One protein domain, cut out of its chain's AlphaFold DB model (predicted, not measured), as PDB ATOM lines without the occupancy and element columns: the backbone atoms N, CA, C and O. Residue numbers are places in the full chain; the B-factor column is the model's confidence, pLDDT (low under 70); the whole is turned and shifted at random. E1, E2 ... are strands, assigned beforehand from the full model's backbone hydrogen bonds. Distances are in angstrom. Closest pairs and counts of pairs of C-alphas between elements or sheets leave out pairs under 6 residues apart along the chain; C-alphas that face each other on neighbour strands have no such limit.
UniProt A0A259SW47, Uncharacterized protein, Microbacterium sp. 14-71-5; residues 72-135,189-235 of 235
ATOM      1  N   ALA A  72     232.857 296.975 227.248       66.62
ATOM      2  CA  ALA A  72     233.962 297.392 228.104       66.62
ATOM      3  C   ALA A  72     233.451 298.440 229.106       66.62
ATOM      4  O   ALA A  72     232.809 299.411 228.707       66.62
ATOM      5  N   SER A  73     233.713 298.240 230.396       75.62
ATOM      6  CA  SER A  73     233.534 299.260 231.433       75.62
ATOM      7  C   SER A  73     234.908 299.736 231.883       75.62
ATOM      8  O   SER A  73     235.765 298.911 232.197       75.62
ATOM      9  N   ALA A  74     235.120 301.050 231.891       78.31
ATOM     10  CA  ALA A  74     236.322 301.659 232.437       78.31
ATOM     11  C   ALA A  74     236.011 302.178 233.842       78.31
ATOM     12  O   ALA A  74     235.081 302.966 234.020       78.31
ATOM     13  N   ARG A  75     236.779 301.738 234.839       76.00
ATOM     14  CA  ARG A  75     236.639 302.195 236.227       76.00
ATOM     15  C   ARG A  75     237.965 302.715 236.753       76.00
ATOM     16  O   ARG A  75     238.980 302.040 236.637       76.00
ATOM     17  N   GLY A  76     237.935 303.910 237.333       74.44
ATOM     18  CA  GLY A  76     239.049 304.515 238.072       74.44
ATOM     19  C   GLY A  76     238.689 304.831 239.527       74.44
ATOM     20  O   GLY A  76     239.445 305.505 240.212       74.44
ATOM     21  N   ASP A  77     237.519 304.375 239.977       77.75
ATOM     22  CA  ASP A  77     236.896 304.679 241.268       77.75
ATOM     23  C   ASP A  77     237.008 303.527 242.282       77.75
ATOM     24  O   ASP A  77     236.464 303.610 243.380       77.75
ATOM     25  N   VAL A  78     237.686 302.433 241.922       77.25
ATOM     26  CA  VAL A  78     237.824 301.240 242.767       77.25
ATOM     27  C   VAL A  78     239.282 301.021 243.112       77.25
ATOM     28  O   VAL A  78     240.119 300.916 242.217       77.25
ATOM     29  N   ARG A  79     239.549 300.859 244.411       84.19
ATOM     30  CA  ARG A  79     240.814 300.337 244.914       84.19
ATOM     31  C   ARG A  79     240.590 299.001 245.613       84.19
ATOM     32  O   ARG A  79     239.731 298.904 246.485       84.19
ATOM     33  N   ILE A  80     241.349 297.982 245.224       86.56
ATOM     34  CA  ILE A  80     241.426 296.700 245.935       86.56
ATOM     35  C   ILE A  80     242.887 296.426 246.214       86.56
ATOM     36  O   ILE A  80     243.726 296.552 245.325       86.56
ATOM     37  N   GLU A  81     243.185 296.044 247.442       88.06
ATOM     38  CA  GLU A  81     244.546 295.886 247.912       88.06
ATOM     39  C   GLU A  81     244.581 294.844 249.019       88.06
ATOM     40  O   GLU A  81     243.699 294.810 249.879       88.06
ATOM     41  N   PHE A  82     245.587 293.976 248.979       87.62
ATOM     42  CA  PHE A  82     245.870 293.096 250.098       87.62
ATOM     43  C   PHE A  82     246.682 293.856 251.130       87.62
ATOM     44  O   PHE A  82     247.725 294.416 250.802       87.62
ATOM     45  N   ILE A  83     246.225 293.837 252.372       88.94
ATOM     46  CA  ILE A  83     246.941 294.392 253.518       88.94
ATOM     47  C   ILE A  83     247.222 293.263 254.502       88.94
ATOM     48  O   ILE A  83     246.424 292.337 254.646       88.94
ATOM     49  N   THR A  84     248.362 293.331 255.179       85.62
ATOM     50  CA  THR A  84     248.698 292.394 256.265       85.62
ATOM     51  C   THR A  84     248.193 292.876 257.621       85.62
ATOM     52  O   THR A  84     248.107 292.092 258.563       85.62
ATOM     53  N   THR A  85     247.847 294.161 257.721       87.19
ATOM     54  CA  THR A  85     247.316 294.769 258.941       87.19
ATOM     55  C   THR A  85     245.812 294.499 259.024       87.19
ATOM     56  O   THR A  85     245.083 294.929 258.128       87.19
ATOM     57  N   PRO A  86     245.325 293.787 260.054       85.25
ATOM     58  CA  PRO A  86     243.894 293.606 260.250       85.25
ATOM     59  C   PRO A  86     243.230 294.928 260.674       85.25
ATOM     60  O   PRO A  86     243.908 295.808 261.210       85.25
ATOM     61  N   PRO A  87     241.909 295.077 260.482       87.69
ATOM     62  CA  PRO A  87     241.159 296.163 261.101       87.69
ATOM     63  C   PRO A  87     241.270 296.124 262.632       87.69
ATOM     64  O   PRO A  87     241.335 295.045 263.227       87.69
ATOM     65  N   ASN A  88     241.241 297.298 263.258       88.56
ATOM     66  CA  ASN A  88     241.090 297.460 264.702       88.56
ATOM     67  C   ASN A  88     239.723 296.926 265.177       88.56
ATOM     68  O   ASN A  88     238.814 296.698 264.376       88.56
ATOM     69  N   GLU A  89     239.551 296.772 266.494       88.31
ATOM     70  CA  GLU A  89     238.293 296.293 267.098       88.31
ATOM     71  C   GLU A  89     237.082 297.178 266.758       88.31
ATOM     72  O   GLU A  89     235.961 296.685 266.648       88.31
ATOM     73  N   ASP A  90     237.306 298.475 266.543       89.12
ATOM     74  CA  ASP A  90     236.288 299.446 266.126       89.12
ATOM     75  C   ASP A  90     236.038 299.462 264.603       89.12
ATOM     76  O   ASP A  90     235.248 300.264 264.103       89.12
ATOM     77  N   GLY A  91     236.699 298.575 263.853       87.56
ATOM     78  CA  GLY A  91     236.603 298.474 262.401       87.56
ATOM     79  C   GLY A  91     237.438 299.508 261.643       87.56
ATOM     80  O   GLY A  91     237.288 299.626 260.425       87.56
ATOM     81  N   THR A  92     238.310 300.266 262.307       92.50
ATOM     82  CA  THR A  92     239.194 301.224 261.629       92.50
ATOM     83  C   THR A  92     240.456 300.561 261.077       92.50
ATOM     84  O   THR A  92     240.951 299.574 261.619       92.50
ATOM     85  N   ILE A  93     240.993 301.091 259.976       91.00
ATOM     86  CA  ILE A  93     242.298 300.699 259.421       91.00
ATOM     87  C   ILE A  93     243.124 301.979 259.240       91.00
ATOM     88  O   ILE A  93     242.656 302.889 258.551       91.00
ATOM     89  N   PRO A  94     244.333 302.089 259.816       91.56
ATOM     90  CA  PRO A  94     245.142 303.290 259.652       91.56
ATOM     91  C   PRO A  94     245.693 303.392 258.222       91.56
ATOM     92  O   PRO A  94     246.092 302.387 257.630       91.56
ATOM     93  N   VAL A  95     245.798 304.608 257.674       90.94
ATOM     94  CA  VAL A  95     246.429 304.853 256.355       90.94
ATOM     95  C   VAL A  95     247.857 304.291 256.292       90.94
ATOM     96  O   VAL A  95     248.300 303.814 255.248       90.94
ATOM     97  N   SER A  96     248.567 304.266 257.419       90.31
ATOM     98  CA  SER A  96     249.915 303.704 257.527       90.31
ATOM     99  C   SER A  96     250.001 302.184 257.312       90.31
ATOM    100  O   SER A  96     251.118 301.677 257.170       90.31
ATOM    101  N   ALA A  97     248.871 301.467 257.243       90.00
ATOM    102  CA  ALA A  97     248.790 300.064 256.827       90.00
ATOM    103  C   ALA A  97     248.994 299.864 255.314       90.00
ATOM    104  O   ALA A  97     249.236 298.743 254.866       90.00
ATOM    105  N   PHE A  98     248.900 300.940 254.531       90.50
ATOM    106  CA  PHE A  98     249.071 300.924 253.084       90.50
ATOM    107  C   PHE A  98     250.464 301.438 252.697       90.50
ATOM    108  O   PHE A  98     251.042 302.296 253.367       90.50
ATOM    109  N   GLY A  99     250.998 300.927 251.590       85.38
ATOM    110  CA  GLY A  99     252.267 301.356 251.013       85.38
ATOM    111  C   GLY A  99     253.283 300.229 250.859       85.38
ATOM    112  O   GLY A  99     253.007 299.053 251.105       85.38
ATOM    113  N   GLU A 100     254.479 300.614 250.424       84.06
ATOM    114  CA  GLU A 100     255.558 299.687 250.094       84.06
ATOM    115  C   GLU A 100     255.886 298.746 251.264       84.06
ATOM    116  O   GLU A 100     256.043 299.172 252.410       84.06
ATOM    117  N   GLY A 101     255.939 297.444 250.976       84.50
ATOM    118  CA  GLY A 101     256.227 296.393 251.956       84.50
ATOM    119  C   GLY A 101     255.094 296.073 252.941       84.50
ATOM    120  O   GLY A 101     255.216 295.108 253.693       84.50
ATOM    121  N   LYS A 102     253.991 296.833 252.942       87.62
ATOM    122  CA  LYS A 102     252.853 296.644 253.864       87.62
ATOM    123  C   LYS A 102     251.598 296.139 253.168       87.62
ATOM    124  O   LYS A 102     250.805 295.403 253.760       87.62
ATOM    125  N   SER A 103     251.437 296.521 251.908       89.31
ATOM    126  CA  SER A 103     250.276 296.177 251.113       89.31
ATOM    127  C   SER A 103     250.641 295.866 249.663       89.31
ATOM    128  O   SER A 103     251.683 296.284 249.157       89.31
ATOM    129  N   MET A 104     249.788 295.087 248.999       87.25
ATOM    130  CA  MET A 104     249.912 294.743 247.585       87.25
ATOM    131  C   MET A 104     248.649 295.192 246.841       87.25
ATOM    132  O   MET A 104     247.609 294.528 246.956       87.25
ATOM    133  N   PRO A 105     248.702 296.304 246.086       87.31
ATOM    134  CA  PRO A 105     247.553 296.777 245.332       87.31
ATOM    135  C   PRO A 105     247.216 295.791 244.211       87.31
ATOM    136  O   PRO A 105     248.074 295.417 243.417       87.31
ATOM    137  N   LEU A 106     245.951 295.381 244.139       83.75
ATOM    138  CA  LEU A 106     245.406 294.605 243.026       83.75
ATOM    139  C   LEU A 106     244.817 295.521 241.961       83.75
ATOM    140  O   LEU A 106     245.143 295.387 240.784       83.75
ATOM    141  N   PHE A 107     243.962 296.453 242.385       85.50
ATOM    142  CA  PHE A 107     243.382 297.497 241.548       85.50
ATOM    143  C   PHE A 107     243.714 298.841 242.189       85.50
ATOM    144  O   PHE A 107     243.231 299.143 243.271       85.50
ATOM    145  N   ASP A 108     244.562 299.629 241.545       85.25
ATOM    146  CA  ASP A 108     245.010 300.964 241.983       85.25
ATOM    147  C   ASP A 108     245.231 301.908 240.783       85.25
ATOM    148  O   ASP A 108     245.849 302.974 240.880       85.25
ATOM    149  N   ARG A 109     244.763 301.469 239.615       86.56
ATOM    150  CA  ARG A 109     244.896 302.091 238.300       86.56
ATOM    151  C   ARG A 109     243.582 301.908 237.542       86.56
ATOM    152  O   ARG A 109     242.764 301.083 237.955       86.56
ATOM    153  N   PRO A 110     243.372 302.635 236.431       88.75
ATOM    154  CA  PRO A 110     242.228 302.397 235.568       88.75
ATOM    155  C   PRO A 110     242.117 300.921 235.174       88.75
ATOM    156  O   PRO A 110     243.072 300.310 234.692       88.75
ATOM    157  N   MET A 111     240.933 300.357 235.386       88.12
ATOM    158  CA  MET A 111     240.600 298.984 235.035       88.12
ATOM    159  C   MET A 111     239.692 298.976 233.811       88.12
ATOM    160  O   MET A 111     238.721 299.733 233.757       88.12
ATOM    161  N   LEU A 112     239.973 298.087 232.863       88.75
ATOM    162  CA  LEU A 112     239.092 297.784 231.740       88.75
ATOM    163  C   LEU A 112     238.437 296.426 231.971       88.75
ATOM    164  O   LEU A 112     239.088 295.391 231.842       88.75
ATOM    165  N   THR A 113     237.150 296.426 232.299       88.88
ATOM    166  CA  THR A 113     236.377 295.198 232.497       88.88
ATOM    167  C   THR A 113     235.617 294.834 231.235       88.88
ATOM    168  O   THR A 113     234.820 295.633 230.746       88.88
ATOM    169  N   TYR A 114     235.813 293.619 230.733       88.62
ATOM    170  CA  TYR A 114     235.139 293.102 229.547       88.62
ATOM    171  C   TYR A 114     234.689 291.657 229.734       88.62
ATOM    172  O   TYR A 114     235.232 290.906 230.544       88.62
ATOM    173  N   LEU A 115     233.678 291.267 228.957       89.19
ATOM    174  CA  LEU A 115     233.235 289.879 228.890       89.19
ATOM    175  C   LEU A 115     234.062 289.109 227.863       89.19
ATOM    176  O   LEU A 115     234.115 289.484 226.684       89.19
ATOM    177  N   SER A 116     234.646 288.001 228.300       87.50
ATOM    178  CA  SER A 116     235.361 287.050 227.457       87.50
ATOM    179  C   SER A 116     234.746 285.655 227.567       87.50
ATOM    180  O   SER A 116     233.972 285.335 228.473       87.50
ATOM    181  N   ARG A 117     235.059 284.823 226.574       85.38
ATOM    182  CA  ARG A 117     234.864 283.378 226.649       85.38
ATOM    183  C   ARG A 117     236.245 282.741 226.785       85.38
ATOM    184  O   ARG A 117     237.154 283.208 226.096       85.38
ATOM    185  N   PRO A 118     236.392 281.694 227.606       84.38
ATOM    186  CA  PRO A 118     237.583 280.846 227.607       84.38
ATOM    187  C   PRO A 118     237.874 280.249 226.221       84.38
ATOM    188  O   PRO A 118     236.983 280.269 225.359       84.38
ATOM    189  N   PRO A 119     239.077 279.672 226.017       81.12
ATOM    190  CA  PRO A 119     239.371 278.813 224.870       81.12
ATOM    191  C   PRO A 119     238.211 277.867 224.559       81.12
ATOM    192  O   PRO A 119     237.605 277.306 225.474       81.12
ATOM    193  N   ARG A 120     237.880 277.687 223.275       74.25
ATOM    194  CA  ARG A 120     236.693 276.919 222.846       74.25
ATOM    195  C   ARG A 120     236.732 275.461 223.301       74.25
ATOM    196  O   ARG A 120     235.685 274.842 223.468       74.25
ATOM    197  N   GLU A 121     237.932 274.931 223.482       80.62
ATOM    198  CA  GLU A 121     238.226 273.592 223.976       80.62
ATOM    199  C   GLU A 121     237.736 273.425 225.421       80.62
ATOM    200  O   GLU A 121     237.274 272.353 225.817       80.62
ATOM    201  N   LEU A 122     237.774 274.510 226.197       77.75
ATOM    202  CA  LEU A 122     237.244 274.579 227.546       77.75
ATOM    203  C   LEU A 122     235.756 274.929 227.447       77.75
ATOM    204  O   LEU A 122     235.380 276.083 227.256       77.75
ATOM    205  N   ARG A 123     234.886 273.920 227.578       81.88
ATOM    206  CA  ARG A 123     233.415 274.066 227.599       81.88
ATOM    207  C   ARG A 123     232.947 274.858 228.827       81.88
ATOM    208  O   ARG A 123     232.400 274.299 229.768       81.88
ATOM    209  N   GLN A 124     233.198 276.158 228.841       89.56
ATOM    210  CA  GLN A 124     233.047 277.032 229.999       89.56
ATOM    211  C   GLN A 124     232.030 278.148 229.741       89.56
ATOM    212  O   GLN A 124     231.634 278.418 228.604       89.56
ATOM    213  N   GLY A 125     231.578 278.769 230.832       88.00
ATOM    214  CA  GLY A 125     230.678 279.919 230.801       88.00
ATOM    215  C   GLY A 125     231.367 281.217 230.358       88.00
ATOM    216  O   GLY A 125     232.541 281.233 229.989       88.00
ATOM    217  N   LEU A 126     230.622 282.323 230.395       90.31
ATOM    218  CA  LEU A 126     231.179 283.663 230.234       90.31
ATOM    219  C   LEU A 126     231.985 284.060 231.470       90.31
ATOM    220  O   LEU A 126     231.599 283.763 232.604       90.31
ATOM    221  N   GLU A 127     233.057 284.801 231.233       91.19
ATOM    222  CA  GLU A 127     233.934 285.343 232.261       91.19
ATOM    223  C   GLU A 127     233.978 286.866 232.152       91.19
ATOM    224  O   GLU A 127     233.935 287.430 231.056       91.19
ATOM    225  N   ALA A 128     234.059 287.533 233.299       90.38
ATOM    226  CA  ALA A 128     234.413 288.938 233.383       90.38
ATOM    227  C   ALA A 128     235.908 289.023 233.669       90.38
ATOM    228  O   ALA A 128     236.393 288.456 234.652       90.38
ATOM    229  N   VAL A 129     236.619 289.736 232.805       90.81
ATOM    230  CA  VAL A 129     238.047 289.999 232.941       90.81
ATOM    231  C   VAL A 129     238.234 291.491 233.129       90.81
ATOM    232  O   VAL A 129     237.790 292.278 232.300       90.81
ATOM    233  N   SER A 130     238.879 291.870 234.225       90.00
ATOM    234  CA  SER A 130     239.282 293.240 234.522       90.00
ATOM    235  C   SER A 130     240.779 293.361 234.287       90.00
ATOM    236  O   SER A 130     241.566 292.849 235.078       90.00
ATOM    237  N   LEU A 131     241.168 294.030 233.206       90.62
ATOM    238  CA  LEU A 131     242.558 294.322 232.870       90.62
ATOM    239  C   LEU A 131     243.006 295.592 233.596       90.62
ATOM    240  O   LEU A 131     242.349 296.627 233.474       90.62
ATOM    241  N   ARG A 132     244.117 295.521 234.331       90.50
ATOM    242  CA  ARG A 132     244.746 296.685 234.961       90.50
ATOM    243  C   ARG A 132     245.581 297.417 233.921       90.50
ATOM    244  O   ARG A 132     246.495 296.836 233.345       90.50
ATOM    245  N   VAL A 133     245.272 298.688 233.681       88.69
ATOM    246  CA  VAL A 133     245.979 299.504 232.689       88.69
ATOM    247  C   VAL A 133     246.960 300.426 233.397       88.69
ATOM    248  O   VAL A 133     246.588 301.476 233.921       88.69
ATOM    249  N   ASP A 134     248.232 300.037 233.393       89.06
ATOM    250  CA  ASP A 134     249.329 300.909 233.801       89.06
ATOM    251  C   ASP A 134     249.940 301.569 232.561       89.06
ATOM    252  O   ASP A 134     250.607 300.920 231.757       89.06
ATOM    253  N   LEU A 135     249.675 302.866 232.386       88.50
ATOM    254  CA  LEU A 135     250.084 303.604 231.190       88.50
ATOM    255  C   LEU A 135     251.601 303.563 230.970       88.50
ATOM    256  O   LEU A 135     252.047 303.432 229.833       88.50
ATOM    257  N   PRO A 189     250.190 292.800 239.702       89.88
ATOM    258  CA  PRO A 189     248.947 292.285 239.147       89.88
ATOM    259  C   PRO A 189     248.649 292.904 237.777       89.88
ATOM    260  O   PRO A 189     248.718 294.117 237.599       89.88
ATOM    261  N   LEU A 190     248.285 292.072 236.805       91.00
ATOM    262  CA  LEU A 190     247.899 292.490 235.451       91.00
ATOM    263  C   LEU A 190     246.385 292.586 235.289       91.00
ATOM    264  O   LEU A 190     245.875 293.250 234.390       91.00
ATOM    265  N   GLY A 191     245.641 291.917 236.159       90.69
ATOM    266  CA  GLY A 191     244.196 291.928 236.106       90.69
ATOM    267  C   GLY A 191     243.582 290.834 236.950       90.69
ATOM    268  O   GLY A 191     244.259 290.126 237.692       90.69
ATOM    269  N   TYR A 192     242.279 290.684 236.801       91.06
ATOM    270  CA  TYR A 192     241.479 289.726 237.540       91.06
ATOM    271  C   TYR A 192     240.451 289.081 236.628       91.06
ATOM    272  O   TYR A 192     239.917 289.726 235.726       91.06
ATOM    273  N   ARG A 193     240.140 287.820 236.903       91.81
ATOM    274  CA  ARG A 193     239.062 287.083 236.253       91.81
ATOM    275  C   ARG A 193     238.074 286.584 237.287       91.81
ATOM    276  O   ARG A 193     238.472 286.077 238.334       91.81
ATOM    277  N   SER A 194     236.798 286.606 236.924       91.31
ATOM    278  CA  SER A 194     235.754 285.831 237.593       91.31
ATOM    279  C   SER A 194     234.771 285.229 236.600       91.31
ATOM    280  O   SER A 194     234.431 285.855 235.595       91.31
ATOM    281  N   ALA A 195     234.258 284.040 236.915       90.62
ATOM    282  CA  ALA A 195     233.143 283.458 236.179       90.62
ATOM    283  C   ALA A 195     231.865 284.291 236.377       90.62
ATOM    284  O   ALA A 195     231.568 284.726 237.488       90.62
ATOM    285  N   VAL A 196     231.113 284.503 235.296       89.62
ATOM    286  CA  VAL A 196     229.834 285.238 235.292       89.62
ATOM    287  C   VAL A 196     228.660 284.294 235.070       89.62
ATOM    288  O   VAL A 196     227.603 284.467 235.668       89.62
ATOM    289  N   THR A 197     228.837 283.280 234.223       89.88
ATOM    290  CA  THR A 197     227.827 282.239 234.008       89.88
ATOM    291  C   THR A 197     228.405 280.864 234.294       89.88
ATOM    292  O   THR A 197     229.619 280.654 234.268       89.88
ATOM    293  N   LEU A 198     227.518 279.899 234.524       89.75
ATOM    294  CA  LEU A 198     227.903 278.498 234.629       89.75
ATOM    295  C   LEU A 198     228.323 277.940 233.257       89.75
ATOM    296  O   LEU A 198     227.891 278.466 232.220       89.75
ATOM    297  N   PRO A 199     229.147 276.881 233.236       89.00
ATOM    298  CA  PRO A 199     229.381 276.080 232.045       89.00
ATOM    299  C   PRO A 199     228.074 275.595 231.405       89.00
ATOM    300  O   PRO A 199     227.126 275.250 232.114       89.00
ATOM    301  N   PRO A 200     228.004 275.552 230.063       84.81
ATOM    302  CA  PRO A 200     226.777 275.213 229.345       84.81
ATOM    303  C   PRO A 200     226.321 273.761 229.552       84.81
ATOM    304  O   PRO A 200     225.171 273.445 229.272       84.81
ATOM    305  N   ASP A 201     227.202 272.879 230.029       86.19
ATOM    306  CA  ASP A 201     226.888 271.475 230.313       86.19
ATOM    307  C   ASP A 201     226.222 271.248 231.682       86.19
ATOM    308  O   ASP A 201     225.833 270.122 231.985       86.19
ATOM    309  N   GLY A 202     226.123 272.288 232.523       82.31
ATOM    310  CA  GLY A 202     225.518 272.234 233.856       82.31
ATOM    311  C   GLY A 202     226.218 271.320 234.873       82.31
ATOM    312  O   GLY A 202     225.732 271.186 235.992       82.31
ATOM    313  N   THR A 203     227.338 270.691 234.511       83.12
ATOM    314  CA  THR A 203     228.018 269.663 235.323       83.12
ATOM    315  C   THR A 203     229.468 270.023 235.607       83.12
ATOM    316  O   THR A 203     229.991 269.707 236.678       83.12
ATOM    317  N   THR A 204     230.113 270.737 234.687       87.81
ATOM    318  CA  THR A 204     231.460 271.255 234.877       87.81
ATOM    319  C   THR A 204     231.421 272.430 235.848       87.81
ATOM    320  O   THR A 204     230.555 273.305 235.783       87.81
ATOM    321  N   ARG A 205     232.381 272.469 236.778       87.75
ATOM    322  CA  ARG A 205     232.540 273.623 237.668       87.75
ATOM    323  C   ARG A 205     233.103 274.818 236.883       87.75
ATOM    324  O   ARG A 205     233.985 274.613 236.043       87.75
ATOM    325  N   PRO A 206     232.652 276.052 237.172       89.19
ATOM    326  CA  PRO A 206     233.275 277.246 236.615       89.19
ATOM    327  C   PRO A 206     234.769 277.303 236.948       89.19
ATOM    328  O   PRO A 206     235.201 276.826 238.003       89.19
ATOM    329  N   ARG A 207     235.555 277.928 236.068       89.94
ATOM    330  CA  ARG A 207     236.971 278.209 236.338       89.94
ATOM    331  C   ARG A 207     237.123 279.090 237.585       89.94
ATOM    332  O   ARG A 207     236.280 279.958 237.827       89.94
ATOM    333  N   PRO A 208     238.198 278.894 238.370       90.25
ATOM    334  CA  PRO A 208     238.431 279.696 239.559       90.25
ATOM    335  C   PRO A 208     238.627 281.166 239.185       90.25
ATOM    336  O   PRO A 208     239.314 281.497 238.205       90.25
ATOM    337  N   SER A 209     238.043 282.036 240.006       91.69
ATOM    338  CA  SER A 209     238.373 283.456 240.022       91.69
ATOM    339  C   SER A 209     239.798 283.658 240.524       91.69
ATOM    340  O   SER A 209     240.334 282.801 241.225       91.69
ATOM    341  N   GLY A 210     240.429 284.773 240.178       92.25
ATOM    342  CA  GLY A 210     241.792 285.037 240.626       92.25
ATOM    343  C   GLY A 210     242.486 286.151 239.868       92.25
ATOM    344  O   GLY A 210     241.893 286.796 239.001       92.25
ATOM    345  N   VAL A 211     243.748 286.362 240.219       92.06
ATOM    346  CA  VAL A 211     244.575 287.471 239.741       92.06
ATOM    347  C   VAL A 211     245.598 286.958 238.737       92.06
ATOM    348  O   VAL A 211     246.207 285.904 238.929       92.06
ATOM    349  N   PHE A 212     245.792 287.710 237.659       91.69
ATOM    350  CA  PHE A 212     246.858 287.464 236.700       91.69
ATOM    351  C   PHE A 212     248.118 288.202 237.114       91.69
ATOM    352  O   PHE A 212     248.071 289.380 237.455       91.69
ATOM    353  N   PHE A 213     249.241 287.519 236.987       90.81
ATOM    354  CA  PHE A 213     250.577 288.083 237.035       90.81
ATOM    355  C   PHE A 213     251.289 287.740 235.727       90.81
ATOM    356  O   PHE A 213     250.801 286.944 234.914       90.81
ATOM    357  N   TYR A 214     252.459 288.328 235.503       89.50
ATOM    358  CA  TYR A 214     253.260 287.974 234.340       89.50
ATOM    359  C   TYR A 214     253.539 286.461 234.316       89.50
ATOM    360  O   TYR A 214     254.041 285.899 235.293       89.50
ATOM    361  N   LYS A 215     253.141 285.793 233.221       86.75
ATOM    362  CA  LYS A 215     253.261 284.336 233.002       86.75
ATOM    363  C   LYS A 215     252.636 283.441 234.095       86.75
ATOM    364  O   LYS A 215     252.936 282.251 234.142       86.75
ATOM    365  N   SER A 216     251.761 283.960 234.962       89.38
ATOM    366  CA  SER A 216     251.152 283.162 236.036       89.38
ATOM    367  C   SER A 216     249.738 283.615 236.409       89.38
ATOM    368  O   SER A 216     249.345 284.762 236.208       89.38
ATOM    369  N   PHE A 217     248.947 282.687 236.948       90.62
ATOM    370  CA  PHE A 217     247.593 282.945 237.435       90.62
ATOM    371  C   PHE A 217     247.451 282.423 238.859       90.62
ATOM    372  O   PHE A 217     247.796 281.276 239.143       90.62
ATOM    373  N   TRP A 218     246.951 283.271 239.753       91.56
ATOM    374  CA  TRP A 218     246.784 282.956 241.165       91.56
ATOM    375  C   TRP A 218     245.290 282.809 241.470       91.56
ATOM    376  O   TRP A 218     244.583 283.821 241.542       91.56
ATOM    377  N   PRO A 219     244.777 281.571 241.620       91.94
ATOM    378  CA  PRO A 219     243.380 281.349 241.956       91.94
ATOM    379  C   PRO A 219     243.076 281.876 243.359       91.94
ATOM    380  O   PRO A 219     243.870 281.729 244.285       91.94
ATOM    381  N   MET A 220     241.891 282.450 243.523       88.94
ATOM    382  CA  MET A 220     241.421 283.009 244.780       88.94
ATOM    383  C   MET A 220     240.040 282.471 245.129       88.94
ATOM    384  O   MET A 220     239.151 282.372 244.280       88.94
ATOM    385  N   LYS A 221     239.844 282.194 246.417       85.56
ATOM    386  CA  LYS A 221     238.524 281.993 247.005       85.56
ATOM    387  C   LYS A 221     238.175 283.248 247.793       85.56
ATOM    388  O   LYS A 221     238.886 283.598 248.728       85.56
ATOM    389  N   ILE A 222     237.097 283.917 247.398       79.94
ATOM    390  CA  ILE A 222     236.565 285.051 248.150       79.94
ATOM    391  C   ILE A 222     235.556 284.490 249.143       79.94
ATOM    392  O   ILE A 222     234.562 283.882 248.744       79.94
ATOM    393  N   ASP A 223     235.846 284.657 250.429       83.56
ATOM    394  CA  ASP A 223     234.895 284.374 251.492       83.56
ATOM    395  C   ASP A 223     233.989 285.595 251.680       83.56
ATOM    396  O   ASP A 223     234.405 286.629 252.202       83.56
ATOM    397  N   PHE A 224     232.756 285.485 251.192       81.75
ATOM    398  CA  PHE A 224     231.747 286.525 251.363       81.75
ATOM    399  C   PHE A 224     231.018 286.427 252.708       81.75
ATOM    400  O   PHE A 224     230.381 287.402 253.102       81.75
ATOM    401  N   GLU A 225     231.095 285.286 253.399       87.38
ATOM    402  CA  GLU A 225     230.411 285.062 254.676       87.38
ATOM    403  C   GLU A 225     231.137 285.796 255.806       87.38
ATOM    404  O   GLU A 225     230.500 286.435 256.639       87.38
ATOM    405  N   SER A 226     232.471 285.805 255.767       82.25
ATOM    406  CA  SER A 226     233.326 286.501 256.742       82.25
ATOM    407  C   SER A 226     233.609 287.968 256.381       82.25
ATOM    408  O   SER A 226     234.631 288.529 256.780       82.25
ATOM    409  N   LYS A 227     232.751 288.610 255.579       83.19
ATOM    410  CA  LYS A 227     232.959 290.000 255.150       83.19
ATOM    411  C   LYS A 227     232.763 290.968 256.320       83.19
ATOM    412  O   LYS A 227     231.673 291.053 256.882       83.19
ATOM    413  N   THR A 228     233.757 291.821 256.547       79.75
ATOM    414  CA  THR A 228     233.669 292.956 257.480       79.75
ATOM    415  C   THR A 228     233.679 294.286 256.722       79.75
ATOM    416  O   THR A 228     234.230 294.394 255.623       79.75
ATOM    417  N   SER A 229     233.043 295.313 257.286       84.00
ATOM    418  CA  SER A 229     233.115 296.695 256.802       84.00
ATOM    419  C   SER A 229     233.867 297.553 257.810       84.00
ATOM    420  O   SER A 229     233.702 297.374 259.012       84.00
ATOM    421  N   GLY A 230     234.687 298.468 257.306       84.75
ATOM    422  CA  GLY A 230     235.550 299.315 258.114       84.75
ATOM    423  C   GLY A 230     235.821 300.653 257.440       84.75
ATOM    424  O   GLY A 230     235.444 300.854 256.281       84.75
ATOM    425  N   ILE A 231     236.458 301.564 258.170       89.25
ATOM    426  CA  ILE A 231     236.768 302.920 257.702       89.25
ATOM    427  C   ILE A 231     238.283 303.113 257.734       89.25
ATOM    428  O   ILE A 231     238.934 302.808 258.732       89.25
ATOM    429  N   VAL A 232     238.844 303.624 256.638       89.25
ATOM    430  CA  VAL A 232     240.247 304.043 256.613       89.25
ATOM    431  C   VAL A 232     240.352 305.400 257.301       89.25
ATOM    432  O   VAL A 232     239.637 306.329 256.927       89.25
ATOM    433  N   VAL A 233     241.218 305.497 258.305       91.69
ATOM    434  CA  VAL A 233     241.405 306.705 259.120       91.69
ATOM    435  C   VAL A 233     242.847 307.185 259.048       91.69
ATOM    436  O   VAL A 233     243.775 306.378 258.932       91.69
ATOM    437  N   ASP A 234     243.035 308.499 259.139       86.06
ATOM    438  CA  ASP A 234     244.360 309.076 259.345       86.06
ATOM    439  C   ASP A 234     244.885 308.609 260.710       86.06
ATOM    440  O   ASP A 234     244.220 308.786 261.734       86.06
ATOM    441  N   GLY A 235     246.051 307.965 260.708       60.06
ATOM    442  CA  GLY A 235     246.677 307.363 261.884       60.06
ATOM    443  C   GLY A 235     248.185 307.316 261.755       60.06
ATOM    444  O   GLY A 235     248.664 306.923 260.662       60.06
TER     445      GLY A 235
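This is residues 72 to 135 and 189 to 235 of the 235 residues of an uncharacterized protein of Microbacterium sp. 14-71-5 (UniProt A0A259SW47). With little regular structure, this is a strongly twisted sheet, in order E1 E5 E6 E7 E8 E9, with two small strand pairs, E2 with E4 and E3 with E10, beyond one end. The 111 printed residues include ten named strands, E1 to E10 along the chain, and no named helix: all strand, 44 residues. E3 and E10 are parallel, the other sheets antiparallel. The whole is loose, radius of gyration of the C-alphas 16.5 A, spans 51 by 36 by 25 A.

The sheet has E1, residues 72 to 75, from C-alpha 72 at (233.962, 297.392, 228.104); E5, 111 to 116, 15.1 A; E6, 127 to 132, 15.9 A; E7, 191 to 195; E8, 210 to 213; E9, 216 to 219. E2 is 80 to 83, E4 103 to 107, E3 92 to 94, E10 231 to 233, ending at (241.405, 306.705, 259.120).

E7 E8 E9 form a meander, antiparallel neighbours in turn; N 193 and O 210 are 2.9 A apart, N 211 and O 218 3.0 A.

Residues 136 to 188 are cut out, C-alphas 135 and 189 13.9 A apart. Links E7 to E8 and E9 to E10 are long. Residues 72 and 235 have pLDDT under 70.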